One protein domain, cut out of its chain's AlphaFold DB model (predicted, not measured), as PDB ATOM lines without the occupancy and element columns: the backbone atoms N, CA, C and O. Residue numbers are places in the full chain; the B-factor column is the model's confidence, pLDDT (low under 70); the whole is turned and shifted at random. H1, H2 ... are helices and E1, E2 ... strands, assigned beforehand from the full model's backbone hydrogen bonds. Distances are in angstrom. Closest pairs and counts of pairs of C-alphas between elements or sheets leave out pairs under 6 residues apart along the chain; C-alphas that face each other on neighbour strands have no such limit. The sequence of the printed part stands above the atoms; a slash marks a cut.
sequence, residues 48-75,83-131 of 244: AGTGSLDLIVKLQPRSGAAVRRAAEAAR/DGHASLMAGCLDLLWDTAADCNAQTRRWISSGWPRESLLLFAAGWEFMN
ATOM      1  N   ALA A  48     -14.718 -24.927  38.514       63.84
ATOM      2  CA  ALA A  48     -13.504 -24.937  37.715       63.84
ATOM      3  C   ALA A  48     -12.520 -23.903  38.266       63.84
ATOM      4  O   ALA A  48     -12.839 -22.721  38.377       63.84
ATOM      5  N   GLY A  49     -11.315 -24.350  38.602       58.59
ATOM      6  CA  GLY A  49     -10.237 -23.498  39.075       58.59
ATOM      7  C   GLY A  49      -9.475 -22.816  37.949       58.59
ATOM      8  O   GLY A  49      -8.293 -23.095  37.770       58.59
ATOM      9  N   THR A  50     -10.130 -21.964  37.163       63.78
ATOM     10  CA  THR A  50      -9.448 -21.155  36.140       63.78
ATOM     11  C   THR A  50      -8.421 -20.234  36.773       63.78
ATOM     12  O   THR A  50      -8.773 -19.473  37.666       63.78
ATOM     13  N   GLY A  51      -7.171 -20.286  36.306       63.53
ATOM     14  CA  GLY A  51      -6.124 -19.378  36.783       63.53
ATOM     15  C   GLY A  51      -5.436 -19.787  38.084       63.53
ATOM     16  O   GLY A  51      -4.644 -19.019  38.614       63.53
ATOM     17  N   SER A  52      -5.741 -20.979  38.606       65.75
ATOM     18  CA  SER A  52      -5.206 -21.449  39.891       65.75
ATOM     19  C   SER A  52      -3.849 -22.141  39.788       65.75
ATOM     20  O   SER A  52      -3.135 -22.228  40.788       65.75
ATOM     21  N   LEU A  53      -3.488 -22.615  38.592       75.25
ATOM     22  CA  LEU A  53      -2.224 -23.287  38.339       75.25
ATOM     23  C   LEU A  53      -1.650 -22.877  36.983       75.25
ATOM     24  O   LEU A  53      -2.261 -23.084  35.931       75.25
ATOM     25  N   ASP A  54      -0.435 -22.351  37.046       80.38
ATOM     26  CA  ASP A  54       0.426 -22.135  35.897       80.38
ATOM     27  C   ASP A  54       1.279 -23.382  35.677       80.38
ATOM     28  O   ASP A  54       2.099 -23.740  36.525       80.38
ATOM     29  N   LEU A  55       1.102 -24.041  34.537       83.69
ATOM     30  CA  LEU A  55       1.985 -25.117  34.110       83.69
ATOM     31  C   LEU A  55       3.134 -24.528  33.303       83.69
ATOM     32  O   LEU A  55       2.928 -23.754  32.365       83.69
ATOM     33  N   ILE A  56       4.349 -24.927  33.658       85.38
ATOM     34  CA  ILE A  56       5.554 -24.539  32.936       85.38
ATOM     35  C   ILE A  56       6.019 -25.737  32.123       85.38
ATOM     36  O   ILE A  56       6.332 -26.789  32.679       85.38
ATOM     37  N   VAL A  57       6.072 -25.577  30.806       86.56
ATOM     38  CA  VAL A  57       6.501 -26.634  29.888       86.56
ATOM     39  C   VAL A  57       7.702 -26.145  29.097       86.56
ATOM     40  O   VAL A  57       7.715 -25.015  28.613       86.56
ATOM     41  N   LYS A  58       8.720 -26.992  28.955       85.44
ATOM     42  CA  LYS A  58       9.884 -26.713  28.113       85.44
ATOM     43  C   LYS A  58       9.802 -27.582  26.875       85.44
ATOM     44  O   LYS A  58       9.862 -28.800  26.987       85.44
ATOM     45  N   LEU A  59       9.665 -26.959  25.711       84.50
ATOM     46  CA  LEU A  59       9.588 -27.672  24.440       84.50
ATOM     47  C   LEU A  59      10.679 -27.185  23.503       84.50
ATOM     48  O   LEU A  59      11.062 -26.013  23.518       84.50
ATOM     49  N   GLN A  60      11.156 -28.094  22.660       83.62
ATOM     50  CA  GLN A  60      12.051 -27.717  21.580       83.62
ATOM     51  C   GLN A  60      11.308 -26.826  20.576       83.62
ATOM     52  O   GLN A  60      10.089 -26.960  20.382       83.62
ATOM     53  N   PRO A  61      12.014 -25.910  19.897       77.50
ATOM     54  CA  PRO A  61      11.414 -25.144  18.822       77.50
ATOM     55  C   PRO A  61      10.744 -26.070  17.807       77.50
ATOM     56  O   PRO A  61      11.297 -27.088  17.396       77.50
ATOM     57  N   ARG A  62       9.529 -25.702  17.390       73.50
ATOM     58  CA  ARG A  62       8.731 -26.451  16.407       73.50
ATOM     59  C   ARG A  62       8.315 -27.865  16.847       73.50
ATOM     60  O   ARG A  62       7.873 -28.625  15.987       73.50
ATOM     61  N   SER A  63       8.333 -28.197  18.142       76.19
ATOM     62  CA  SER A  63       7.783 -29.465  18.661       76.19
ATOM     63  C   SER A  63       6.377 -29.780  18.124       76.19
ATOM     64  O   SER A  63       6.117 -30.897  17.688       76.19
ATOM     65  N   GLY A  64       5.492 -28.780  18.020       71.75
ATOM     66  CA  GLY A  64       4.153 -28.971  17.440       71.75
ATOM     67  C   GLY A  64       4.135 -29.259  15.928       71.75
ATOM     68  O   GLY A  64       3.191 -29.858  15.427       71.75
ATOM     69  N   ALA A  65       5.171 -28.866  15.179       74.31
ATOM     70  CA  ALA A  65       5.272 -29.156  13.747       74.31
ATOM     71  C   ALA A  65       5.751 -30.589  13.468       74.31
ATOM     72  O   ALA A  65       5.485 -31.116  12.392       74.31
ATOM     73  N   ALA A  66       6.482 -31.214  14.396       69.00
ATOM     74  CA  ALA A  66       6.790 -32.641  14.309       69.00
ATOM     75  C   ALA A  66       5.505 -33.467  14.449       69.00
ATOM     76  O   ALA A  66       5.210 -34.283  13.583       69.00
ATOM     77  N   VAL A  67       4.686 -33.133  15.451       69.38
ATOM     78  CA  VAL A  67       3.375 -33.751  15.682       69.38
ATOM     79  C   VAL A  67       2.447 -33.610  14.469       69.38
ATOM     80  O   VAL A  67       1.880 -34.603  14.026       69.38
ATOM     81  N   ARG A  68       2.328 -32.406  13.886       70.56
ATOM     82  CA  ARG A  68       1.507 -32.201  12.677       70.56
ATOM     83  C   ARG A  68       1.985 -33.032  11.489       70.56
ATOM     84  O   ARG A  68       1.169 -33.681  10.854       70.56
ATOM     85  N   ARG A  69       3.296 -33.078  11.237       73.00
ATOM     86  CA  ARG A  69       3.861 -33.903  10.156       73.00
ATOM     87  C   ARG A  69       3.602 -35.390  10.368       73.00
ATOM     88  O   ARG A  69       3.313 -36.093   9.411       73.00
ATOM     89  N   ALA A  70       3.683 -35.862  11.609       69.56
ATOM     90  CA  ALA A  70       3.364 -37.242  11.947       69.56
ATOM     91  C   ALA A  70       1.868 -37.541  11.704       69.56
ATOM     92  O   ALA A  70       1.531 -38.549  11.091       69.56
ATOM     93  N   ALA A  71       0.978 -36.613  12.074       67.94
ATOM     94  CA  ALA A  71      -0.462 -36.711  11.819       67.94
ATOM     95  C   ALA A  71      -0.845 -36.636  10.328       67.94
ATOM     96  O   ALA A  71      -1.798 -37.286   9.896       67.94
ATOM     97  N   GLU A  72      -0.140 -35.823   9.543       71.75
ATOM     98  CA  GLU A  72      -0.283 -35.742   8.085       71.75
ATOM     99  C   GLU A  72       0.189 -37.040   7.427       71.75
ATOM    100  O   GLU A  72      -0.549 -37.629   6.640       71.75
ATOM    101  N   ALA A  73       1.365 -37.533   7.822       68.75
ATOM    102  CA  ALA A  73       1.914 -38.781   7.312       68.75
ATOM    103  C   ALA A  73       1.014 -39.984   7.646       68.75
ATOM    104  O   ALA A  73       0.914 -40.909   6.854       68.75
ATOM    105  N   ALA A  74       0.332 -39.976   8.800       65.88
ATOM    106  CA  ALA A  74      -0.580 -41.055   9.188       65.88
ATOM    107  C   ALA A  74      -1.881 -41.059   8.362       65.88
ATOM    108  O   ALA A  74      -2.637 -42.028   8.401       65.88
ATOM    109  N   ARG A  75      -2.172 -39.963   7.644       67.62
ATOM    110  CA  ARG A  75      -3.331 -39.827   6.749       67.62
ATOM    111  C   ARG A  75      -3.013 -40.133   5.297       67.62
ATOM    112  O   ARG A  75      -3.906 -40.565   4.570       67.62
ATOM    113  N   ASP A  83       8.724 -48.748   8.521       59.41
ATOM    114  CA  ASP A  83       9.618 -48.516   9.665       59.41
ATOM    115  C   ASP A  83       9.871 -47.022   9.941       59.41
ATOM    116  O   ASP A  83       9.930 -46.593  11.099       59.41
ATOM    117  N   GLY A  84       9.980 -46.193   8.895       59.03
ATOM    118  CA  GLY A  84      10.235 -44.756   9.052       59.03
ATOM    119  C   GLY A  84       9.029 -44.012   9.628       59.03
ATOM    120  O   GLY A  84       9.166 -43.144  10.497       59.03
ATOM    121  N   HIS A  85       7.834 -44.404   9.184       63.38
ATOM    122  CA  HIS A  85       6.571 -43.842   9.646       63.38
ATOM    123  C   HIS A  85       6.312 -44.165  11.126       63.38
ATOM    124  O   HIS A  85       6.024 -43.270  11.927       63.38
ATOM    125  N   ALA A  86       6.505 -45.430  11.517       63.91
ATOM    126  CA  ALA A  86       6.334 -45.879  12.894       63.91
ATOM    127  C   ALA A  86       7.315 -45.191  13.859       63.91
ATOM    128  O   ALA A  86       6.916 -44.758  14.942       63.91
ATOM    129  N   SER A  87       8.582 -45.022  13.460       65.88
ATOM    130  CA  SER A  87       9.588 -44.349  14.292       65.88
ATOM    131  C   SER A  87       9.295 -42.857  14.498       65.88
ATOM    132  O   SER A  87       9.476 -42.351  15.609       65.88
ATOM    133  N   LEU A  88       8.819 -42.149  13.466       67.56
ATOM    134  CA  LEU A  88       8.432 -40.737  13.581       67.56
ATOM    135  C   LEU A  88       7.216 -40.563  14.503       67.56
ATOM    136  O   LEU A  88       7.188 -39.653  15.337       67.56
ATOM    137  N   MET A  89       6.229 -41.451  14.360       69.12
ATOM    138  CA  MET A  89       5.036 -41.489  15.204       69.12
ATOM    139  C   MET A  89       5.384 -41.766  16.668       69.12
ATOM    140  O   MET A  89       4.896 -41.054  17.546       69.12
ATOM    141  N   ALA A  90       6.269 -42.733  16.931       69.56
ATOM    142  CA  ALA A  90       6.734 -43.053  18.277       69.56
ATOM    143  C   ALA A  90       7.391 -41.839  18.954       69.56
ATOM    144  O   ALA A  90       6.948 -41.422  20.018       69.56
ATOM    145  N   GLY A  91       8.347 -41.177  18.290       73.06
ATOM    146  CA  GLY A  91       9.030 -40.014  18.870       73.06
ATOM    147  C   GLY A  91       8.114 -38.810  19.136       73.06
ATOM    148  O   GLY A  91       8.324 -38.061  20.091       73.06
ATOM    149  N   CYS A  92       7.068 -38.612  18.324       73.56
ATOM    150  CA  CYS A  92       6.072 -37.563  18.574       73.56
ATOM    151  C   CYS A  92       5.181 -37.879  19.782       73.56
ATOM    152  O   CYS A  92       4.789 -36.965  20.511       73.56
ATOM    153  N   LEU A  93       4.858 -39.155  19.987       76.75
ATOM    154  CA  LEU A  93       4.063 -39.605  21.124       76.75
ATOM    155  C   LEU A  93       4.861 -39.623  22.418       76.75
ATOM    156  O   LEU A  93       4.308 -39.233  23.439       76.75
ATOM    157  N   ASP A  94       6.139 -39.992  22.377       82.81
ATOM    158  CA  ASP A  94       7.022 -39.895  23.540       82.81
ATOM    159  C   ASP A  94       7.049 -38.452  24.045       82.81
ATOM    160  O   ASP A  94       6.732 -38.189  25.201       82.81
ATOM    161  N   LEU A  95       7.257 -37.481  23.145       82.69
ATOM    162  CA  LEU A  95       7.210 -36.066  23.511       82.69
ATOM    163  C   LEU A  95       5.849 -35.648  24.094       82.69
ATOM    164  O   LEU A  95       5.803 -34.871  25.053       82.69
ATOM    165  N   LEU A  96       4.742 -36.126  23.518       84.00
ATOM    166  CA  LEU A  96       3.398 -35.851  24.026       84.00
ATOM    167  C   LEU A  96       3.216 -36.397  25.447       84.00
ATOM    168  O   LEU A  96       2.753 -35.670  26.328       84.00
ATOM    169  N   TRP A  97       3.556 -37.666  25.662       85.12
ATOM    170  CA  TRP A  97       3.348 -38.359  26.926       85.12
ATOM    171  C   TRP A  97       4.307 -37.885  28.010       85.12
ATOM    172  O   TRP A  97       3.862 -37.702  29.140       85.12
ATOM    173  N   ASP A  98       5.557 -37.581  27.668       87.62
ATOM    174  CA  ASP A  98       6.516 -36.944  28.570       87.62
ATOM    175  C   ASP A  98       5.995 -35.576  29.019       87.62
ATOM    176  O   ASP A  98       5.913 -35.286  30.213       87.62
ATOM    177  N   THR A  99       5.517 -34.763  28.071       87.81
ATOM    178  CA  THR A  99       4.913 -33.458  28.381       87.81
ATOM    179  C   THR A  99       3.678 -33.608  29.274       87.81
ATOM    180  O   THR A  99       3.492 -32.846  30.228       87.81
ATOM    181  N   ALA A 100       2.818 -34.590  28.992       87.12
ATOM    182  CA  ALA A 100       1.627 -34.866  29.789       87.12
ATOM    183  C   ALA A 100       1.982 -35.358  31.202       87.12
ATOM    184  O   ALA A 100       1.355 -34.934  32.179       87.12
ATOM    185  N   ALA A 101       3.001 -36.211  31.328       87.12
ATOM    186  CA  ALA A 101       3.513 -36.708  32.598       87.12
ATOM    187  C   ALA A 101       4.086 -35.568  33.449       87.12
ATOM    188  O   ALA A 101       3.748 -35.464  34.632       87.12
ATOM    189  N   ASP A 102       4.856 -34.663  32.842       89.69
ATOM    190  CA  ASP A 102       5.398 -33.470  33.492       89.69
ATOM    191  C   ASP A 102       4.296 -32.529  33.987       89.69
ATOM    192  O   ASP A 102       4.341 -32.053  35.129       89.69
ATOM    193  N   CYS A 103       3.273 -32.287  33.161       88.75
ATOM    194  CA  CYS A 103       2.106 -31.498  33.556       88.75
ATOM    195  C   CYS A 103       1.382 -32.149  34.744       88.75
ATOM    196  O   CYS A 103       1.136 -31.496  35.757       88.75
ATOM    197  N   ASN A 104       1.115 -33.457  34.678       86.69
ATOM    198  CA  ASN A 104       0.489 -34.205  35.768       86.69
ATOM    199  C   ASN A 104       1.331 -34.171  37.058       86.69
ATOM    200  O   ASN A 104       0.783 -34.021  38.150       86.69
ATOM    201  N   ALA A 105       2.660 -34.259  36.961       89.38
ATOM    202  CA  ALA A 105       3.555 -34.155  38.111       89.38
ATOM    203  C   ALA A 105       3.522 -32.756  38.754       89.38
ATOM    204  O   ALA A 105       3.550 -32.638  39.981       89.38
ATOM    205  N   GLN A 106       3.445 -31.685  37.957       91.00
ATOM    206  CA  GLN A 106       3.248 -30.319  38.460       91.00
ATOM    207  C   GLN A 106       1.898 -30.172  39.170       91.00
ATOM    208  O   GLN A 106       1.866 -29.741  40.325       91.00
ATOM    209  N   THR A 107       0.807 -30.621  38.544       86.00
ATOM    210  CA  THR A 107      -0.536 -30.592  39.140       86.00
ATOM    211  C   THR A 107      -0.595 -31.382  40.449       86.00
ATOM    212  O   THR A 107      -1.093 -30.875  41.452       86.00
ATOM    213  N   ARG A 108      -0.036 -32.599  40.493       85.50
ATOM    214  CA  ARG A 108       0.006 -33.423  41.715       85.50
ATOM    215  C   ARG A 108       0.810 -32.774  42.831       85.50
ATOM    216  O   ARG A 108       0.367 -32.813  43.977       85.50
ATOM    217  N   ARG A 109       1.953 -32.154  42.514       88.44
ATOM    218  CA  ARG A 109       2.740 -31.396  43.497       88.44
ATOM    219  C   ARG A 109       1.928 -30.242  44.076       88.44
ATOM    220  O   ARG A 109       1.837 -30.139  45.297       88.44
ATOM    221  N   TRP A 110       1.279 -29.448  43.225       85.06
ATOM    222  CA  TRP A 110       0.390 -28.371  43.665       85.06
ATOM    223  C   TRP A 110      -0.747 -28.889  44.557       85.06
ATOM    224  O   TRP A 110      -0.941 -28.367  45.650       85.06
ATOM    225  N   ILE A 111      -1.413 -29.987  44.187       82.50
ATOM    226  CA  ILE A 111      -2.450 -30.608  45.027       82.50
ATOM    227  C   ILE A 111      -1.891 -31.045  46.385       82.50
ATOM    228  O   ILE A 111      -2.432 -30.685  47.428       82.50
ATOM    229  N   SER A 112      -0.777 -31.779  46.378       83.88
ATOM    230  CA  SER A 112      -0.150 -32.311  47.595       83.88
ATOM    231  C   SER A 112       0.366 -31.229  48.544       83.88
ATOM    232  O   SER A 112       0.534 -31.484  49.733       83.88
ATOM    233  N   SER A 113       0.590 -30.017  48.033       85.31
ATOM    234  CA  SER A 113       1.027 -28.880  48.836       85.31
ATOM    235  C   SER A 113      -0.075 -28.333  49.756       85.31
ATOM    236  O   SER A 113       0.222 -27.534  50.638       85.31
ATOM    237  N   GLY A 114      -1.330 -28.769  49.576       81.56
ATOM    238  CA  GLY A 114      -2.469 -28.363  50.404       81.56
ATOM    239  C   GLY A 114      -3.018 -26.972  50.087       81.56
ATOM    240  O   GLY A 114      -3.990 -26.571  50.705       81.56
ATOM    241  N   TRP A 115      -2.443 -26.273  49.106       78.56
ATOM    242  CA  TRP A 115      -2.851 -24.939  48.669       78.56
ATOM    243  C   TRP A 115      -3.979 -24.838  47.626       78.56
ATOM    244  O   TRP A 115      -4.371 -23.702  47.355       78.56
ATOM    245  N   PRO A 116      -4.543 -25.903  47.003       78.62
ATOM    246  CA  PRO A 116      -5.508 -25.695  45.922       78.62
ATOM    247  C   PRO A 116      -6.710 -24.826  46.284       78.62
ATOM    248  O   PRO A 116      -7.128 -23.988  45.489       78.62
ATOM    249  N   ARG A 117      -7.265 -25.002  47.487       76.31
ATOM    250  CA  ARG A 117      -8.414 -24.219  47.949       76.31
ATOM    251  C   ARG A 117      -8.028 -22.756  48.154       76.31
ATOM    252  O   ARG A 117      -8.728 -21.865  47.684       76.31
ATOM    253  N   GLU A 118      -6.928 -22.511  48.846       78.50
ATOM    254  CA  GLU A 118      -6.417 -21.183  49.169       78.50
ATOM    255  C   GLU A 118      -6.011 -20.431  47.901       78.50
ATOM    256  O   GLU A 118      -6.343 -19.257  47.772       78.50
ATOM    257  N   SER A 119      -5.379 -21.099  46.929       77.00
ATOM    258  CA  SER A 119      -5.061 -20.520  45.619       77.00
ATOM    259  C   SER A 119      -6.319 -20.037  44.894       77.00
ATOM    260  O   SER A 119      -6.306 -18.961  44.304       77.00
ATOM    261  N   LEU A 120      -7.426 -20.784  44.970       72.81
ATOM    262  CA  LEU A 120      -8.701 -20.372  44.372       72.81
ATOM    263  C   LEU A 120      -9.340 -19.204  45.100       72.81
ATOM    264  O   LEU A 120      -9.820 -18.281  44.452       72.81
ATOM    265  N   LEU A 121      -9.367 -19.253  46.431       75.19
ATOM    266  CA  LEU A 121      -9.913 -18.165  47.236       75.19
ATOM    267  C   LEU A 121      -9.112 -16.886  47.009       75.19
ATOM    268  O   LEU A 121      -9.707 -15.830  46.839       75.19
ATOM    269  N   LEU A 122      -7.784 -16.989  46.931       76.56
ATOM    270  CA  LEU A 122      -6.912 -15.870  46.606       76.56
ATOM    271  C   LEU A 122      -7.159 -15.361  45.185       76.56
ATOM    272  O   LEU A 122      -7.208 -14.156  44.981       76.56
ATOM    273  N   PHE A 123      -7.350 -16.251  44.209       74.94
ATOM    274  CA  PHE A 123      -7.659 -15.848  42.839       74.94
ATOM    275  C   PHE A 123      -9.024 -15.150  42.742       74.94
ATOM    276  O   PHE A 123      -9.133 -14.095  42.121       74.94
ATOM    277  N   ALA A 124     -10.055 -15.688  43.400       73.00
ATOM    278  CA  ALA A 124     -11.389 -15.094  43.468       73.00
ATOM    279  C   ALA A 124     -11.373 -13.738  44.192       73.00
ATOM    280  O   ALA A 124     -11.897 -12.757  43.668       73.00
ATOM    281  N   ALA A 125     -10.698 -13.658  45.341       76.06
ATOM    282  CA  ALA A 125     -10.489 -12.411  46.070       76.06
ATOM    283  C   ALA A 125      -9.672 -11.410  45.245       76.06
ATOM    284  O   ALA A 125      -9.966 -10.220  45.246       76.06
ATOM    285  N   GLY A 126      -8.677 -11.872  44.489       75.25
ATOM    286  CA  GLY A 126      -7.937 -11.038  43.551       75.25
ATOM    287  C   GLY A 126      -8.878 -10.403  42.532       75.25
ATOM    288  O   GLY A 126      -8.842  -9.191  42.325       75.25
ATOM    289  N   TRP A 127      -9.760 -11.196  41.922       71.56
ATOM    290  CA  TRP A 127     -10.756 -10.687  40.978       71.56
ATOM    291  C   TRP A 127     -11.701  -9.661  41.594       71.56
ATOM    292  O   TRP A 127     -11.952  -8.630  40.974       71.56
ATOM    293  N   GLU A 128     -12.192  -9.933  42.800       75.19
ATOM    294  CA  GLU A 128     -13.145  -9.069  43.495       75.19
ATOM    295  C   GLU A 128     -12.500  -7.774  44.014       75.19
ATOM    296  O   GLU A 128     -13.086  -6.700  43.892       75.19
ATOM    297  N   PHE A 129     -11.277  -7.849  44.545       78.00
ATOM    298  CA  PHE A 129     -10.673  -6.761  45.321       78.00
ATOM    299  C   PHE A 129      -9.431  -6.127  44.683       78.00
ATOM    300  O   PHE A 129      -9.155  -4.957  44.937       78.00
ATOM    301  N   MET A 130      -8.665  -6.854  43.864       66.88
ATOM    302  CA  MET A 130      -7.361  -6.391  43.354       66.88
ATOM    303  C   MET A 130      -7.387  -5.844  41.923       66.88
ATOM    304  O   MET A 130      -6.329  -5.526  41.384       66.88
ATOM    305  N   ASN A 131      -8.562  -5.707  41.298       74.75
ATOM    306  CA  ASN A 131      -8.681  -5.331  39.884       74.75
ATOM    307  C   ASN A 131      -7.720  -6.168  39.015       74.75
ATOM    308  O   ASN A 131      -6.798  -5.637  38.394       74.75
TER     309      ASN A 131
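Overview. This is residues 48 to 75 and 83 to 131 of the 244 residues of the protein "Hypothetical protein" of Chrysotila carterae (UniProt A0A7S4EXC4). One long helix, H2, makes most of the length, with strand E1 and the shorter helix H1 one after the other along one side of it; at its other end H3 turns off to make a corner, and residues 125 to 131 stick out. The printed part has 77 residues, ordered E1, H1, H2, H3, mostly helix. It is extended, with a radius of gyration of the C-alphas of 18.1 A and spans of 57 by 27 by 21 A.

Along the chain. H2, residues 83 to 112, is 42.4 A long and begins at C-alpha 83 (9.618, -48.516, 9.665). E1 is residues 53 to 59, 18.8 A; H1 is residues 63 to 73, 15.8 A. H3, residues 116 to 129, 19.6 A, ends at C-alpha 129 (-10.673, -6.761, 45.321).

Arrangement. H2 touches H1 with residues 85 to 92 alone, the closest C-alphas being Val 67 and Cys 92, 5.5 A; they run opposite ways at a steep tilt of 42 degrees. The closest C-alphas of E1 and H2, Leu 55 and Cys 103, are 6.4 A apart; E1 pairs with no named strand. H2 and H3 are close but not clearly touching, the closest C-alphas being Trp 110 and Pro 116, 6.9 A, about perpendicular at 77 degrees. H1 and H3 are apart. In H1, H2 and H3 every O i to N i+4 pair is within hydrogen-bond range.

Size, cuts and confidence. The C-alphas farthest apart, Asp 83 and Phe 129, are 58.5 A apart. Residues 76 to 82 are not printed, a gap of 15.9 A between C-alphas 75 and 83. Of the links printed whole, E1 to H1 and H2 to H3 are tight. Low confidence, pLDDT under 70, includes residues 48 to 52 and 83 to 90.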